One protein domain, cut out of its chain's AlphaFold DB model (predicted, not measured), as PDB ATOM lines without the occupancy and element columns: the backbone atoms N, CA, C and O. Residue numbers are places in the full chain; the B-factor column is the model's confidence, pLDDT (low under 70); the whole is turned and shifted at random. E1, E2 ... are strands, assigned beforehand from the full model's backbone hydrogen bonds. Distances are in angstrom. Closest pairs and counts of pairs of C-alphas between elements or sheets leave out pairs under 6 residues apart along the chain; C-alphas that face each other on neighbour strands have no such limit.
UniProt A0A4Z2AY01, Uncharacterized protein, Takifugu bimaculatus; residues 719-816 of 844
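This is residues 719 to 816 of the 844 residues of an uncharacterized protein of Takifugu bimaculatus (UniProt A0A4Z2AY01). A half-open barrel of strands: the long sheet E3, E6, E7 makes one wall, E4, E5 and the first part of E1 another, and a gap stays between E1 and E7. The hairpin of E1 and E2 reaches away as an arm. The printed part has 98 residues, no named helix and seven strands, E1 to E7, in two antiparallel sheets, E2 - E1 - E5 - E4 and E3 - E6 - E7; the class is all strand. It is compact, with a radius of gyration of the C-alphas of 14.6 A and spans of 41 by 32 by 21 A.

Begin at residues 719 to 720, which pair in parallel with residues 814 to 815 of E7, residues 805 to 815. Next comes E1, residues 726 to 735, staggered: 726 to 728 pair with E5, residues 775 to 778 (N 727 to O 776, 2.8 A), and 732 to 734 with E2, residues 740 to 742 (N 733 to O 741, 2.9 A). E3, residues 751 to 757, is antiparallel to E6, residues 782 to 793, with N 754 and O 790 at 2.9 A. E4, residues 763 to 766, forms a hairpin with E5, N 764 and O 777 standing 2.9 A apart; the closest C-alphas of E3 and E4, Thr 757 and Ser 764, are 6.0 A apart. E6 and E7 form a hairpin, with N 789 and O 809 at 2.9 A. E1 and E7 are apart.

Find C-alpha 726 at (132.346, 96.095, 153.350); E1 runs 29.4 A from there. E2 spans 7.0 A, E3 20.1 A, E4 10.0 A and E5 10.2 A. E6 covers 32.2 A, and E7 28.6 A, ending at (139.697, 98.430, 161.124).

The C-alphas of Lys 799 and Arg 816, the two farthest apart, are 43.7 A apart. The printed part has no cut, and the link E6 to E7 is long. Look for pLDDT under 70 at residues 769 to 771 and 800 to 802.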
ATOM      1  N   THR A 719     135.249 103.553 160.451       92.56
ATOM      2  CA  THR A 719     135.734 102.357 161.146       92.56
ATOM      3  C   THR A 719     134.987 101.126 160.633       92.56
ATOM      4  O   THR A 719     133.755 101.107 160.637       92.56
ATOM      5  N   LEU A 720     135.710 100.089 160.216       92.69
ATOM      6  CA  LEU A 720     135.156  98.749 160.028       92.69
ATOM      7  C   LEU A 720     135.325  97.974 161.343       92.69
ATOM      8  O   LEU A 720     136.428  97.920 161.890       92.69
ATOM      9  N   THR A 721     134.229  97.418 161.858       92.69
ATOM     10  CA  THR A 721     134.144  96.812 163.199       92.69
ATOM     11  C   THR A 721     133.892  95.307 163.193       92.69
ATOM     12  O   THR A 721     134.025  94.659 164.233       92.69
ATOM     13  N   ALA A 722     133.598  94.722 162.028       91.31
ATOM     14  CA  ALA A 722     133.463  93.280 161.841       91.31
ATOM     15  C   ALA A 722     134.395  92.750 160.728       91.31
ATOM     16  O   ALA A 722     134.606  93.436 159.722       91.31
ATOM     17  N   PRO A 723     134.937  91.523 160.859       91.38
ATOM     18  CA  PRO A 723     135.691  90.884 159.785       91.38
ATOM     19  C   PRO A 723     134.781  90.640 158.575       91.38
ATOM     20  O   PRO A 723     133.607  90.301 158.733       91.38
ATOM     21  N   LYS A 724     135.323  90.815 157.366       92.75
ATOM     22  CA  LYS A 724     134.586  90.807 156.091       92.75
ATOM     23  C   LYS A 724     133.472  91.861 155.967       92.75
ATOM     24  O   LYS A 724     132.660  91.767 155.052       92.75
ATOM     25  N   GLN A 725     133.442  92.884 156.826       92.94
ATOM     26  CA  GLN A 725     132.603  94.062 156.589       92.94
ATOM     27  C   GLN A 725     133.069  94.799 155.326       92.94
ATOM     28  O   GLN A 725     134.269  94.924 155.076       92.94
ATOM     29  N   GLU A 726     132.109  95.311 154.561       92.88
ATOM     30  CA  GLU A 726     132.346  96.095 153.350       92.88
ATOM     31  C   GLU A 726     132.281  97.607 153.619       92.88
ATOM     32  O   GLU A 726     131.495  98.084 154.442       92.88
ATOM     33  N   ALA A 727     133.079  98.374 152.878       93.06
ATOM     34  CA  ALA A 727     133.038  99.829 152.833       93.06
ATOM     35  C   ALA A 727     133.000 100.337 151.383       93.06
ATOM     36  O   ALA A 727     133.774  99.912 150.521       93.06
ATOM     37  N   SER A 728     132.105 101.291 151.126       92.69
ATOM     38  CA  SER A 728     131.979 101.977 149.836       92.69
ATOM     39  C   SER A 728     132.799 103.261 149.819       92.69
ATOM     40  O   SER A 728     132.906 103.961 150.825       92.69
ATOM     41  N   LEU A 729     133.359 103.600 148.660       92.88
ATOM     42  CA  LEU A 729     134.132 104.827 148.482       92.88
ATOM     43  C   LEU A 729     133.229 106.029 148.168       92.88
ATOM     44  O   LEU A 729     132.464 105.984 147.209       92.88
ATOM     45  N   SER A 730     133.376 107.124 148.913       92.69
ATOM     46  CA  SER A 730     132.994 108.472 148.465       92.69
ATOM     47  C   SER A 730     134.158 109.073 147.682       92.69
ATOM     48  O   SER A 730     135.296 108.999 148.149       92.69
ATOM     49  N   ILE A 731     133.893 109.631 146.497       93.25
ATOM     50  CA  ILE A 731     134.918 110.186 145.598       93.25
ATOM     51  C   ILE A 731     134.516 111.597 145.158       93.25
ATOM     52  O   ILE A 731     133.441 111.804 144.581       93.25
ATOM     53  N   TRP A 732     135.413 112.551 145.398       93.25
ATOM     54  CA  TRP A 732     135.325 113.943 144.965       93.25
ATOM     55  C   TRP A 732     136.556 114.336 144.150       93.25
ATOM     56  O   TRP A 732     137.685 114.015 144.514       93.25
ATOM     57  N   MET A 733     136.330 115.066 143.063       92.62
ATOM     58  CA  MET A 733     137.367 115.667 142.230       92.62
ATOM     59  C   MET A 733     137.387 117.168 142.505       92.62
ATOM     60  O   MET A 733     136.349 117.820 142.393       92.62
ATOM     61  N   LEU A 734     138.551 117.701 142.872       92.38
ATOM     62  CA  LEU A 734     138.804 119.136 142.956       92.38
ATOM     63  C   LEU A 734     139.523 119.562 141.675       92.38
ATOM     64  O   LEU A 734     140.406 118.848 141.188       92.38
ATOM     65  N   PHE A 735     139.148 120.715 141.130       93.19
ATOM     66  CA  PHE A 735     139.647 121.209 139.849       93.19
ATOM     67  C   PHE A 735     140.527 122.459 140.021       93.19
ATOM     68  O   PHE A 735     140.556 123.109 141.069       93.19
ATOM     69  N   SER A 736     141.302 122.793 138.985       92.50
ATOM     70  CA  SER A 736     142.263 123.911 138.998       92.50
ATOM     71  C   SER A 736     141.638 125.310 138.968       92.50
ATOM     72  O   SER A 736     142.359 126.293 139.107       92.50
ATOM     73  N   ASP A 737     140.327 125.398 138.774       90.06
ATOM     74  CA  ASP A 737     139.501 126.610 138.861       90.06
ATOM     75  C   ASP A 737     138.890 126.822 140.266       90.06
ATOM     76  O   ASP A 737     138.130 127.764 140.472       90.06
ATOM     77  N   ASN A 738     139.241 125.961 141.233       88.12
ATOM     78  CA  ASN A 738     138.696 125.917 142.593       88.12
ATOM     79  C   ASN A 738     137.223 125.447 142.687       88.12
ATOM     80  O   ASN A 738     136.595 125.615 143.733       88.12
ATOM     81  N   THR A 739     136.679 124.805 141.647       90.00
ATOM     82  CA  THR A 739     135.422 124.035 141.730       90.00
ATOM     83  C   THR A 739     135.668 122.609 142.250       90.00
ATOM     84  O   THR A 739     136.805 122.120 142.294       90.00
ATOM     85  N   ALA A 740     134.601 121.909 142.646       90.00
ATOM     86  CA  ALA A 740     134.646 120.474 142.918       90.00
ATOM     87  C   ALA A 740     133.341 119.774 142.525       90.00
ATOM     88  O   ALA A 740     132.254 120.321 142.704       90.00
ATOM     89  N   ALA A 741     133.452 118.530 142.058       91.12
ATOM     90  CA  ALA A 741     132.316 117.666 141.747       91.12
ATOM     91  C   ALA A 741     132.532 116.261 142.321       91.12
ATOM     92  O   ALA A 741     133.653 115.745 142.330       91.12
ATOM     93  N   THR A 742     131.460 115.613 142.779       91.62
ATOM     94  CA  THR A 742     131.517 114.192 143.134       91.62
ATOM     95  C   THR A 742     131.417 113.323 141.881       91.62
ATOM     96  O   THR A 742     130.746 113.671 140.907       91.62
ATOM     97  N   LEU A 743     132.104 112.178 141.885       91.19
ATOM     98  CA  LEU A 743     132.151 111.276 140.732       91.19
ATOM     99  C   LEU A 743     130.782 110.645 140.406       91.19
ATOM    100  O   LEU A 743     130.567 110.209 139.278       91.19
ATOM    101  N   THR A 744     129.832 110.657 141.348       87.56
ATOM    102  CA  THR A 744     128.457 110.173 141.132       87.56
ATOM    103  C   THR A 744     127.651 111.017 140.140       87.56
ATOM    104  O   THR A 744     126.637 110.537 139.650       87.56
ATOM    105  N   TYR A 745     128.098 112.232 139.789       89.50
ATOM    106  CA  TYR A 745     127.460 113.045 138.742       89.50
ATOM    107  C   TYR A 745     127.793 112.580 137.308       89.50
ATOM    108  O   TYR A 745     127.265 113.141 136.345       89.50
ATOM    109  N   PHE A 746     128.679 111.591 137.137       90.31
ATOM    110  CA  PHE A 746     129.209 111.138 135.846       90.31
ATOM    111  C   PHE A 746     128.841 109.674 135.559       90.31
ATOM    112  O   PHE A 746     128.842 108.840 136.464       90.31
ATOM    113  N   ASP A 747     128.577 109.338 134.291       87.44
ATOM    114  CA  ASP A 747     128.191 107.979 133.884       87.44
ATOM    115  C   ASP A 747     129.346 106.982 134.149       87.44
ATOM    116  O   ASP A 747     130.448 107.200 133.641       87.44
ATOM    117  N   PRO A 748     129.130 105.860 134.871       86.81
ATOM    118  CA  PRO A 748     130.123 104.789 135.067       86.81
ATOM    119  C   PRO A 748     130.648 104.097 133.788       86.81
ATOM    120  O   PRO A 748     131.429 103.139 133.862       86.81
ATOM    121  N   LYS A 749     130.214 104.535 132.599       85.44
ATOM    122  CA  LYS A 749     130.803 104.194 131.293       85.44
ATOM    123  C   LYS A 749     131.964 105.113 130.886       85.44
ATOM    124  O   LYS A 749     132.835 104.665 130.141       85.44
ATOM    125  N   ASP A 750     132.002 106.352 131.379       87.69
ATOM    126  CA  ASP A 750     132.954 107.395 130.961       87.69
ATOM    127  C   ASP A 750     134.358 107.227 131.571       87.69
ATOM    128  O   ASP A 750     135.337 107.806 131.089       87.69
ATOM    129  N   TYR A 751     134.473 106.430 132.634       89.00
ATOM    130  CA  TYR A 751     135.691 106.211 133.411       89.00
ATOM    131  C   TYR A 751     135.793 104.762 133.896       89.00
ATOM    132  O   TYR A 751     134.802 104.045 133.992       89.00
ATOM    133  N   ASN A 752     137.011 104.351 134.247       89.25
ATOM    134  CA  ASN A 752     137.311 103.080 134.897       89.25
ATOM    135  C   ASN A 752     138.054 103.357 136.212       89.25
ATOM    136  O   ASN A 752     139.181 103.866 136.192       89.25
ATOM    137  N   LEU A 753     137.447 103.003 137.345       90.81
ATOM    138  CA  LEU A 753     138.131 102.956 138.639       90.81
ATOM    139  C   LEU A 753     138.899 101.637 138.763       90.81
ATOM    140  O   LEU A 753     138.349 100.570 138.510       90.81
ATOM    141  N   ASN A 754     140.156 101.709 139.182       90.00
ATOM    142  CA  ASN A 754     140.935 100.560 139.638       90.00
ATOM    143  C   ASN A 754     141.275 100.826 141.106       90.00
ATOM    144  O   ASN A 754     141.656 101.950 141.434       90.00
ATOM    145  N   ALA A 755     141.188  99.824 141.974       92.19
ATOM    146  CA  ALA A 755     141.661  99.941 143.349       92.19
ATOM    147  C   ALA A 755     142.600  98.779 143.694       92.19
ATOM    148  O   ALA A 755     142.401  97.653 143.243       92.19
ATOM    149  N   SER A 756     143.641  99.071 144.468       92.12
ATOM    150  CA  SER A 756     144.665  98.114 144.895       92.12
ATOM    151  C   SER A 756     144.995  98.342 146.364       92.12
ATOM    152  O   SER A 756     145.289  99.475 146.747       92.12
ATOM    153  N   THR A 757     144.975  97.284 147.171       93.75
ATOM    154  CA  THR A 757     145.464  97.344 148.555       93.75
ATOM    155  C   THR A 757     146.996  97.390 148.606       93.75
ATOM    156  O   THR A 757     147.679  97.027 147.644       93.75
ATOM    157  N   LEU A 758     147.516  97.915 149.711       92.19
ATOM    158  CA  LEU A 758     148.927  97.952 150.090       92.19
ATOM    159  C   LEU A 758     149.229  97.000 151.265       92.19
ATOM    160  O   LEU A 758     150.398  96.699 151.501       92.19
ATOM    161  N   ASP A 759     148.199  96.516 151.973       92.19
ATOM    162  CA  ASP A 759     148.298  95.421 152.946       92.19
ATOM    163  C   ASP A 759     147.010  94.576 152.962       92.19
ATOM    164  O   ASP A 759     146.059  94.837 153.711       92.19
ATOM    165  N   ASP A 760     147.011  93.524 152.140       91.56
ATOM    166  CA  ASP A 760     145.969  92.499 152.026       91.56
ATOM    167  C   ASP A 760     145.592  91.826 153.362       91.56
ATOM    168  O   ASP A 760     144.560  91.160 153.433       91.56
ATOM    169  N   LYS A 761     146.403  91.958 154.424       90.44
ATOM    170  CA  LYS A 761     146.094  91.394 155.751       90.44
ATOM    171  C   LYS A 761     145.128  92.250 156.560       90.44
ATOM    172  O   LYS A 761     144.507  91.728 157.481       90.44
ATOM    173  N   VAL A 762     145.048  93.547 156.263       90.62
ATOM    174  CA  VAL A 762     144.201  94.506 156.988       90.62
ATOM    175  C   VAL A 762     142.959  94.825 156.163       90.62
ATOM    176  O   VAL A 762     141.839  94.742 156.672       90.62
ATOM    177  N   ALA A 763     143.137  95.113 154.872       93.31
ATOM    178  CA  ALA A 763     142.035  95.378 153.957       93.31
ATOM    179  C   ALA A 763     142.293  94.782 152.568       93.31
ATOM    180  O   ALA A 763     143.352  94.999 151.977       93.31
ATOM    181  N   SER A 764     141.299  94.089 152.018       93.25
ATOM    182  CA  SER A 764     141.287  93.641 150.624       93.25
ATOM    183  C   SER A 764     140.355  94.518 149.776       93.25
ATOM    184  O   SER A 764     139.613  95.363 150.286       93.25
ATOM    185  N   VAL A 765     140.426  94.360 148.453       92.06
ATOM    186  CA  VAL A 765     139.572  95.073 147.493       92.06
ATOM    187  C   VAL A 765     138.780  94.051 146.689       92.06
ATOM    188  O   VAL A 765     139.362  93.215 145.998       92.06
ATOM    189  N   SER A 766     137.455  94.157 146.741       87.62
ATOM    190  CA  SER A 766     136.536  93.427 145.871       87.62
ATOM    191  C   SER A 766     136.045  94.352 144.756       87.62
ATOM    192  O   SER A 766     135.689  95.503 145.000       87.62
ATOM    193  N   GLN A 767     136.028  93.874 143.514       83.81
ATOM    194  CA  GLN A 767     135.495  94.623 142.376       83.81
ATOM    195  C   GLN A 767     134.842  93.639 141.405       83.81
ATOM    196  O   GLN A 767     135.494  93.086 140.518       83.81
ATOM    197  N   GLU A 768     133.551  93.378 141.600       75.31
ATOM    198  CA  GLU A 768     132.820  92.445 140.745       75.31
ATOM    199  C   GLU A 768     132.677  93.017 139.314       75.31
ATOM    200  O   GLU A 768     132.335  94.197 139.165       75.31
ATOM    201  N   PRO A 769     132.896  92.223 138.242       67.94
ATOM    202  CA  PRO A 769     132.907  92.735 136.866       67.94
ATOM    203  C   PRO A 769     131.610  93.418 136.405       67.94
ATOM    204  O   PRO A 769     131.643  94.216 135.470       67.94
ATOM    205  N   GLN A 770     130.478  93.116 137.049       62.78
ATOM    206  CA  GLN A 770     129.191  93.769 136.787       62.78
ATOM    207  C   GLN A 770     129.062  95.115 137.520       62.78
ATOM    208  O   GLN A 770     128.529  96.069 136.959       62.78
ATOM    209  N   GLN A 771     129.595  95.205 138.742       63.59
ATOM    210  CA  GLN A 771     129.435  96.350 139.643       63.59
ATOM    211  C   GLN A 771     130.233  97.581 139.186       63.59
ATOM    212  O   GLN A 771     129.801  98.712 139.403       63.59
ATOM    213  N   ARG A 772     131.413  97.364 138.574       73.56
ATOM    214  CA  ARG A 772     132.455  98.357 138.202       73.56
ATOM    215  C   ARG A 772     133.015  99.226 139.336       73.56
ATOM    216  O   ARG A 772     134.179  99.614 139.257       73.56
ATOM    217  N   TRP A 773     132.245  99.534 140.371       85.50
ATOM    218  CA  TRP A 773     132.685 100.273 141.550       85.50
ATOM    219  C   TRP A 773     133.479  99.349 142.491       85.50
ATOM    220  O   TRP A 773     132.990  98.263 142.806       85.50
ATOM    221  N   PRO A 774     134.692  99.727 142.936       89.88
ATOM    222  CA  PRO A 774     135.447  98.932 143.896       89.88
ATOM    223  C   PRO A 774     134.890  99.090 145.319       89.88
ATOM    224  O   PRO A 774     134.522 100.187 145.749       89.88
ATOM    225  N   VAL A 775     134.881  97.982 146.053       90.44
ATOM    226  CA  VAL A 775     134.454  97.853 147.449       90.44
ATOM    227  C   VAL A 775     135.665  97.442 148.288       90.44
ATOM    228  O   VAL A 775     136.428  96.556 147.904       90.44
ATOM    229  N   VAL A 776     135.862  98.097 149.430       93.38
ATOM    230  CA  VAL A 776     136.923  97.754 150.391       93.38
ATOM    231  C   VAL A 776     136.364  96.757 151.402       93.38
ATOM    232  O   VAL A 776     135.250  96.953 151.881       93.38
ATOM    233  N   VAL A 777     137.119  95.715 151.747       93.88
ATOM    234  CA  VAL A 777     136.682  94.655 152.671       93.88
ATOM    235  C   VAL A 777     137.672  94.531 153.832       93.88
ATOM    236  O   VAL A 777     138.879  94.469 153.607       93.88
ATOM    237  N   ALA A 778     137.178  94.485 155.072       93.94
ATOM    238  CA  ALA A 778     138.012  94.268 156.258       93.94
ATOM    239  C   ALA A 778     138.528  92.820 156.340       93.94
ATOM    240  O   ALA A 778     137.738  91.872 156.345       93.94
ATOM    241  N   GLU A 779     139.842  92.654 156.481       93.56
ATOM    242  CA  GLU A 779     140.514  91.351 156.638       93.56
ATOM    243  C   GLU A 779     141.103  91.171 158.045       93.56
ATOM    244  O   GLU A 779     141.009  90.090 158.628       93.56
ATOM    245  N   GLY A 780     141.650  92.244 158.620       91.31
ATOM    246  CA  GLY A 780     142.334  92.245 159.911       91.31
ATOM    247  C   GLY A 780     142.394  93.645 160.513       91.31
ATOM    248  O   GLY A 780     142.038  94.621 159.858       91.31
ATOM    249  N   GLU A 781     142.826  93.757 161.766       92.62
ATOM    250  CA  GLU A 781     142.916  95.050 162.456       92.62
ATOM    251  C   GLU A 781     144.102  95.894 161.976       92.62
ATOM    252  O   GLU A 781     145.188  95.378 161.707       92.62
ATOM    253  N   GLY A 782     143.907  97.211 161.911       92.19
ATOM    254  CA  GLY A 782     144.935  98.161 161.490       92.19
ATOM    255  C   GLY A 782     144.346  99.481 160.998       92.19
ATOM    256  O   GLY A 782     143.143  99.601 160.766       92.19
ATOM    257  N   ALA A 783     145.189 100.502 160.846       93.50
ATOM    258  CA  ALA A 783     144.760 101.807 160.354       93.50
ATOM    259  C   ALA A 783     145.861 102.503 159.546       93.50
ATOM    260  O   ALA A 783     147.031 102.454 159.922       93.50
ATOM    261  N   GLY A 784     145.481 103.178 158.459       92.75
ATOM    262  CA  GLY A 784     146.411 103.916 157.604       92.75
ATOM    263  C   GLY A 784     145.889 104.126 156.184       92.75
ATOM    264  O   GLY A 784     144.753 103.788 155.860       92.75
ATOM    265  N   GLU A 785     146.744 104.664 155.317       93.50
ATOM    266  CA  GLU A 785     146.514 104.734 153.870       93.50
ATOM    267  C   GLU A 785     146.748 103.357 153.228       93.50
ATOM    268  O   GLU A 785     147.825 103.068 152.713       93.50
ATOM    269  N   LEU A 786     145.750 102.474 153.322       92.62
ATOM    270  CA  LEU A 786     145.898 101.047 152.996       92.62
ATOM    271  C   LEU A 786     145.421 100.670 151.590       92.62
ATOM    272  O   LEU A 786     145.788  99.611 151.094       92.62
ATOM    273  N   VAL A 787     144.625 101.511 150.924       93.88
ATOM    274  CA  VAL A 787     144.173 101.279 149.541       93.88
ATOM    275  C   VAL A 787     144.529 102.475 148.669       93.88
ATOM    276  O   VAL A 787     144.380 103.626 149.065       93.88
ATOM    277  N   ARG A 788     144.978 102.198 147.446       94.62
ATOM    278  CA  ARG A 788     145.243 103.172 146.387       94.62
ATOM    279  C   ARG A 788     144.171 103.034 145.309       94.62
ATOM    280  O   ARG A 788     143.929 101.933 144.821       94.62
ATOM    281  N   VAL A 789     143.553 104.147 144.923       94.75
ATOM    282  CA  VAL A 789     142.509 104.214 143.888       94.75
ATOM    283  C   VAL A 789     143.031 105.014 142.704       94.75
ATOM    284  O   VAL A 789     143.494 106.141 142.871       94.75
ATOM    285  N   GLU A 790     142.944 104.449 141.502       93.31
ATOM    286  CA  GLU A 790     143.369 105.075 140.250       93.31
ATOM    287  C   GLU A 790     142.201 105.179 139.266       93.31
ATOM    288  O   GLU A 790     141.669 104.175 138.774       93.31
ATOM    289  N   MET A 791     141.824 106.416 138.953       92.31
ATOM    290  CA  MET A 791     140.820 106.733 137.946       92.31
ATOM    291  C   MET A 791     141.485 106.776 136.567       92.31
ATOM    292  O   MET A 791     142.457 107.501 136.349       92.31
ATOM    293  N   THR A 792     140.958 106.005 135.620       90.69
ATOM    294  CA  THR A 792     141.484 105.874 134.251       90.69
ATOM    295  C   THR A 792     140.397 106.167 133.221       90.69
ATOM    296  O   THR A 792     139.213 105.992 133.505       90.69
ATOM    297  N   ILE A 793     140.777 106.619 132.021       89.31
ATOM    298  CA  ILE A 793     139.805 106.812 130.929       89.31
ATOM    299  C   ILE A 793     139.209 105.471 130.478       89.31
ATOM    300  O   ILE A 793     139.893 104.440 130.497       89.31
ATOM    301  N   CYS A 794     137.957 105.508 130.024       84.38
ATOM    302  CA  CYS A 794     137.273 104.380 129.394       84.38
ATOM    303  C   CYS A 794     138.121 103.715 128.284       84.38
ATOM    304  O   CYS A 794     138.860 104.375 127.546       84.38
ATOM    305  N   GLU A 795     138.031 102.387 128.169       81.75
ATOM    306  CA  GLU A 795     138.925 101.587 127.308       81.75
ATOM    307  C   GLU A 795     138.826 101.960 125.825       81.75
ATOM    308  O   GLU A 795     139.837 102.010 125.125       81.75
ATOM    309  N   THR A 796     137.621 102.308 125.366       82.62
ATOM    310  CA  THR A 796     137.321 102.755 123.996       82.62
ATOM    311  C   THR A 796     138.139 103.972 123.561       82.62
ATOM    312  O   THR A 796     138.399 104.133 122.369       82.62
ATOM    313  N   CYS A 797     138.594 104.799 124.509       84.12
ATOM    314  CA  CYS A 797     139.372 106.010 124.255       84.12
ATOM    315  C   CYS A 797     140.870 105.883 124.587       84.12
ATOM    316  O   CYS A 797     141.620 106.861 124.456       84.12
ATOM    317  N   GLN A 798     141.347 104.693 124.974       80.81
ATOM    318  CA  GLN A 798     142.765 104.452 125.246       80.81
ATOM    319  C   GLN A 798     143.566 104.307 123.942       80.81
ATOM    320  O   GLN A 798     143.659 103.241 123.341       80.81
ATOM    321  N   LYS A 799     144.224 105.397 123.524       73.06
ATOM    322  CA  LYS A 799     145.076 105.442 122.314       73.06
ATOM    323  C   LYS A 799     146.316 104.532 122.359       73.06
ATOM    324  O   LYS A 799     147.011 104.405 121.355       73.06
ATOM    325  N   THR A 800     146.638 103.938 123.509       68.62
ATOM    326  CA  THR A 800     147.814 103.074 123.708       68.62
ATOM    327  C   THR A 800     147.496 101.971 124.711       68.62
ATOM    328  O   THR A 800     146.698 102.199 125.612       68.62
ATOM    329  N   LYS A 801     148.207 100.835 124.655       65.62
ATOM    330  CA  LYS A 801     148.107  99.753 125.660       65.62
ATOM    331  C   LYS A 801     148.560 100.147 127.082       65.62
ATOM    332  O   LYS A 801     148.507  99.319 127.985       65.62
ATOM    333  N   ARG A 802     149.049 101.375 127.299       67.06
ATOM    334  CA  ARG A 802     149.405 101.898 128.624       67.06
ATOM    335  C   ARG A 802     148.178 102.575 129.239       67.06
ATOM    336  O   ARG A 802     147.663 103.531 128.657       67.06
ATOM    337  N   LYS A 803     147.762 102.118 130.430       72.88
ATOM    338  CA  LYS A 803     146.681 102.745 131.215       72.88
ATOM    339  C   LYS A 803     146.921 104.254 131.317       72.88
ATOM    340  O   LYS A 803     147.988 104.690 131.750       72.88
ATOM    341  N   SER A 804     145.934 105.043 130.901       82.12
ATOM    342  CA  SER A 804     145.963 106.504 131.004       82.12
ATOM    343  C   SER A 804     145.221 106.924 132.272       82.12
ATOM    344  O   SER A 804     143.993 107.023 132.273       82.12
ATOM    345  N   VAL A 805     145.984 107.094 133.354       86.50
ATOM    346  CA  VAL A 805     145.500 107.578 134.656       86.50
ATOM    347  C   VAL A 805     145.178 109.069 134.548       86.50
ATOM    348  O   VAL A 805     145.969 109.836 134.000       86.50
ATOM    349  N   ILE A 806     144.004 109.454 135.047       88.94
ATOM    350  CA  ILE A 806     143.512 110.836 135.113       88.94
ATOM    351  C   ILE A 806     143.867 111.427 136.482       88.94
ATOM    352  O   ILE A 806     144.419 112.521 136.564       88.94
ATOM    353  N   ALA A 807     143.583 110.670 137.545       92.00
ATOM    354  CA  ALA A 807     143.879 111.005 138.932       92.00
ATOM    355  C   ALA A 807     144.108 109.725 139.755       92.00
ATOM    356  O   ALA A 807     143.612 108.649 139.406       92.00
ATOM    357  N   SER A 808     144.844 109.841 140.858       93.56
ATOM    358  CA  SER A 808     145.085 108.748 141.804       93.56
ATOM    359  C   SER A 808     145.088 109.268 143.235       93.56
ATOM    360  O   SER A 808     145.659 110.329 143.480       93.56
ATOM    361  N   ALA A 809     144.514 108.508 144.162       94.56
ATOM    362  CA  ALA A 809     144.404 108.865 145.573       94.56
ATOM    363  C   ALA A 809     144.795 107.689 146.472       94.56
ATOM    364  O   ALA A 809     144.571 106.528 146.117       94.56
ATOM    365  N   ALA A 810     145.337 107.998 147.644       93.88
ATOM    366  CA  ALA A 810     145.373 107.069 148.763       93.88
ATOM    367  C   ALA A 810     144.049 107.154 149.544       93.88
ATOM    368  O   ALA A 810     143.394 108.197 149.561       93.88
ATOM    369  N   VAL A 811     143.645 106.049 150.164       93.56
ATOM    370  CA  VAL A 811     142.410 105.932 150.943       93.56
ATOM    371  C   VAL A 811     142.771 105.524 152.359       93.56
ATOM    372  O   VAL A 811     143.284 104.426 152.585       93.56
ATOM    373  N   TYR A 812     142.476 106.406 153.312       93.50
ATOM    374  CA  TYR A 812     142.570 106.071 154.725       93.50
ATOM    375  C   TYR A 812     141.471 105.070 155.105       93.50
ATOM    376  O   TYR A 812     140.287 105.300 154.844       93.50
ATOM    377  N   ILE A 813     141.881 103.964 155.719       93.75
ATOM    378  CA  ILE A 813     141.032 102.872 156.201       93.75
ATOM    379  C   ILE A 813     141.404 102.607 157.663       93.75
ATOM    380  O   ILE A 813     142.578 102.671 158.030       93.75
ATOM    381  N   LYS A 814     140.401 102.305 158.491       94.00
ATOM    382  CA  LYS A 814     140.553 101.975 159.912       94.00
ATOM    383  C   LYS A 814     139.707 100.744 160.229       94.00
ATOM    384  O   LYS A 814     138.493 100.777 160.046       94.00
ATOM    385  N   VAL A 815     140.338  99.686 160.720       94.75
ATOM    386  CA  VAL A 815     139.697  98.430 161.124       94.75
ATOM    387  C   VAL A 815     140.046  98.151 162.587       94.75
ATOM    388  O   VAL A 815     141.227  98.124 162.941       94.75
ATOM    389  N   ARG A 816     139.028  97.970 163.434       93.00
ATOM    390  CA  ARG A 816     139.156  97.629 164.866       93.00
ATOM    391  C   ARG A 816     138.001  96.708 165.235       93.00
ATOM    392  O   ARG A 816     136.853  97.126 165.128       93.00
TER     393      ARG A 816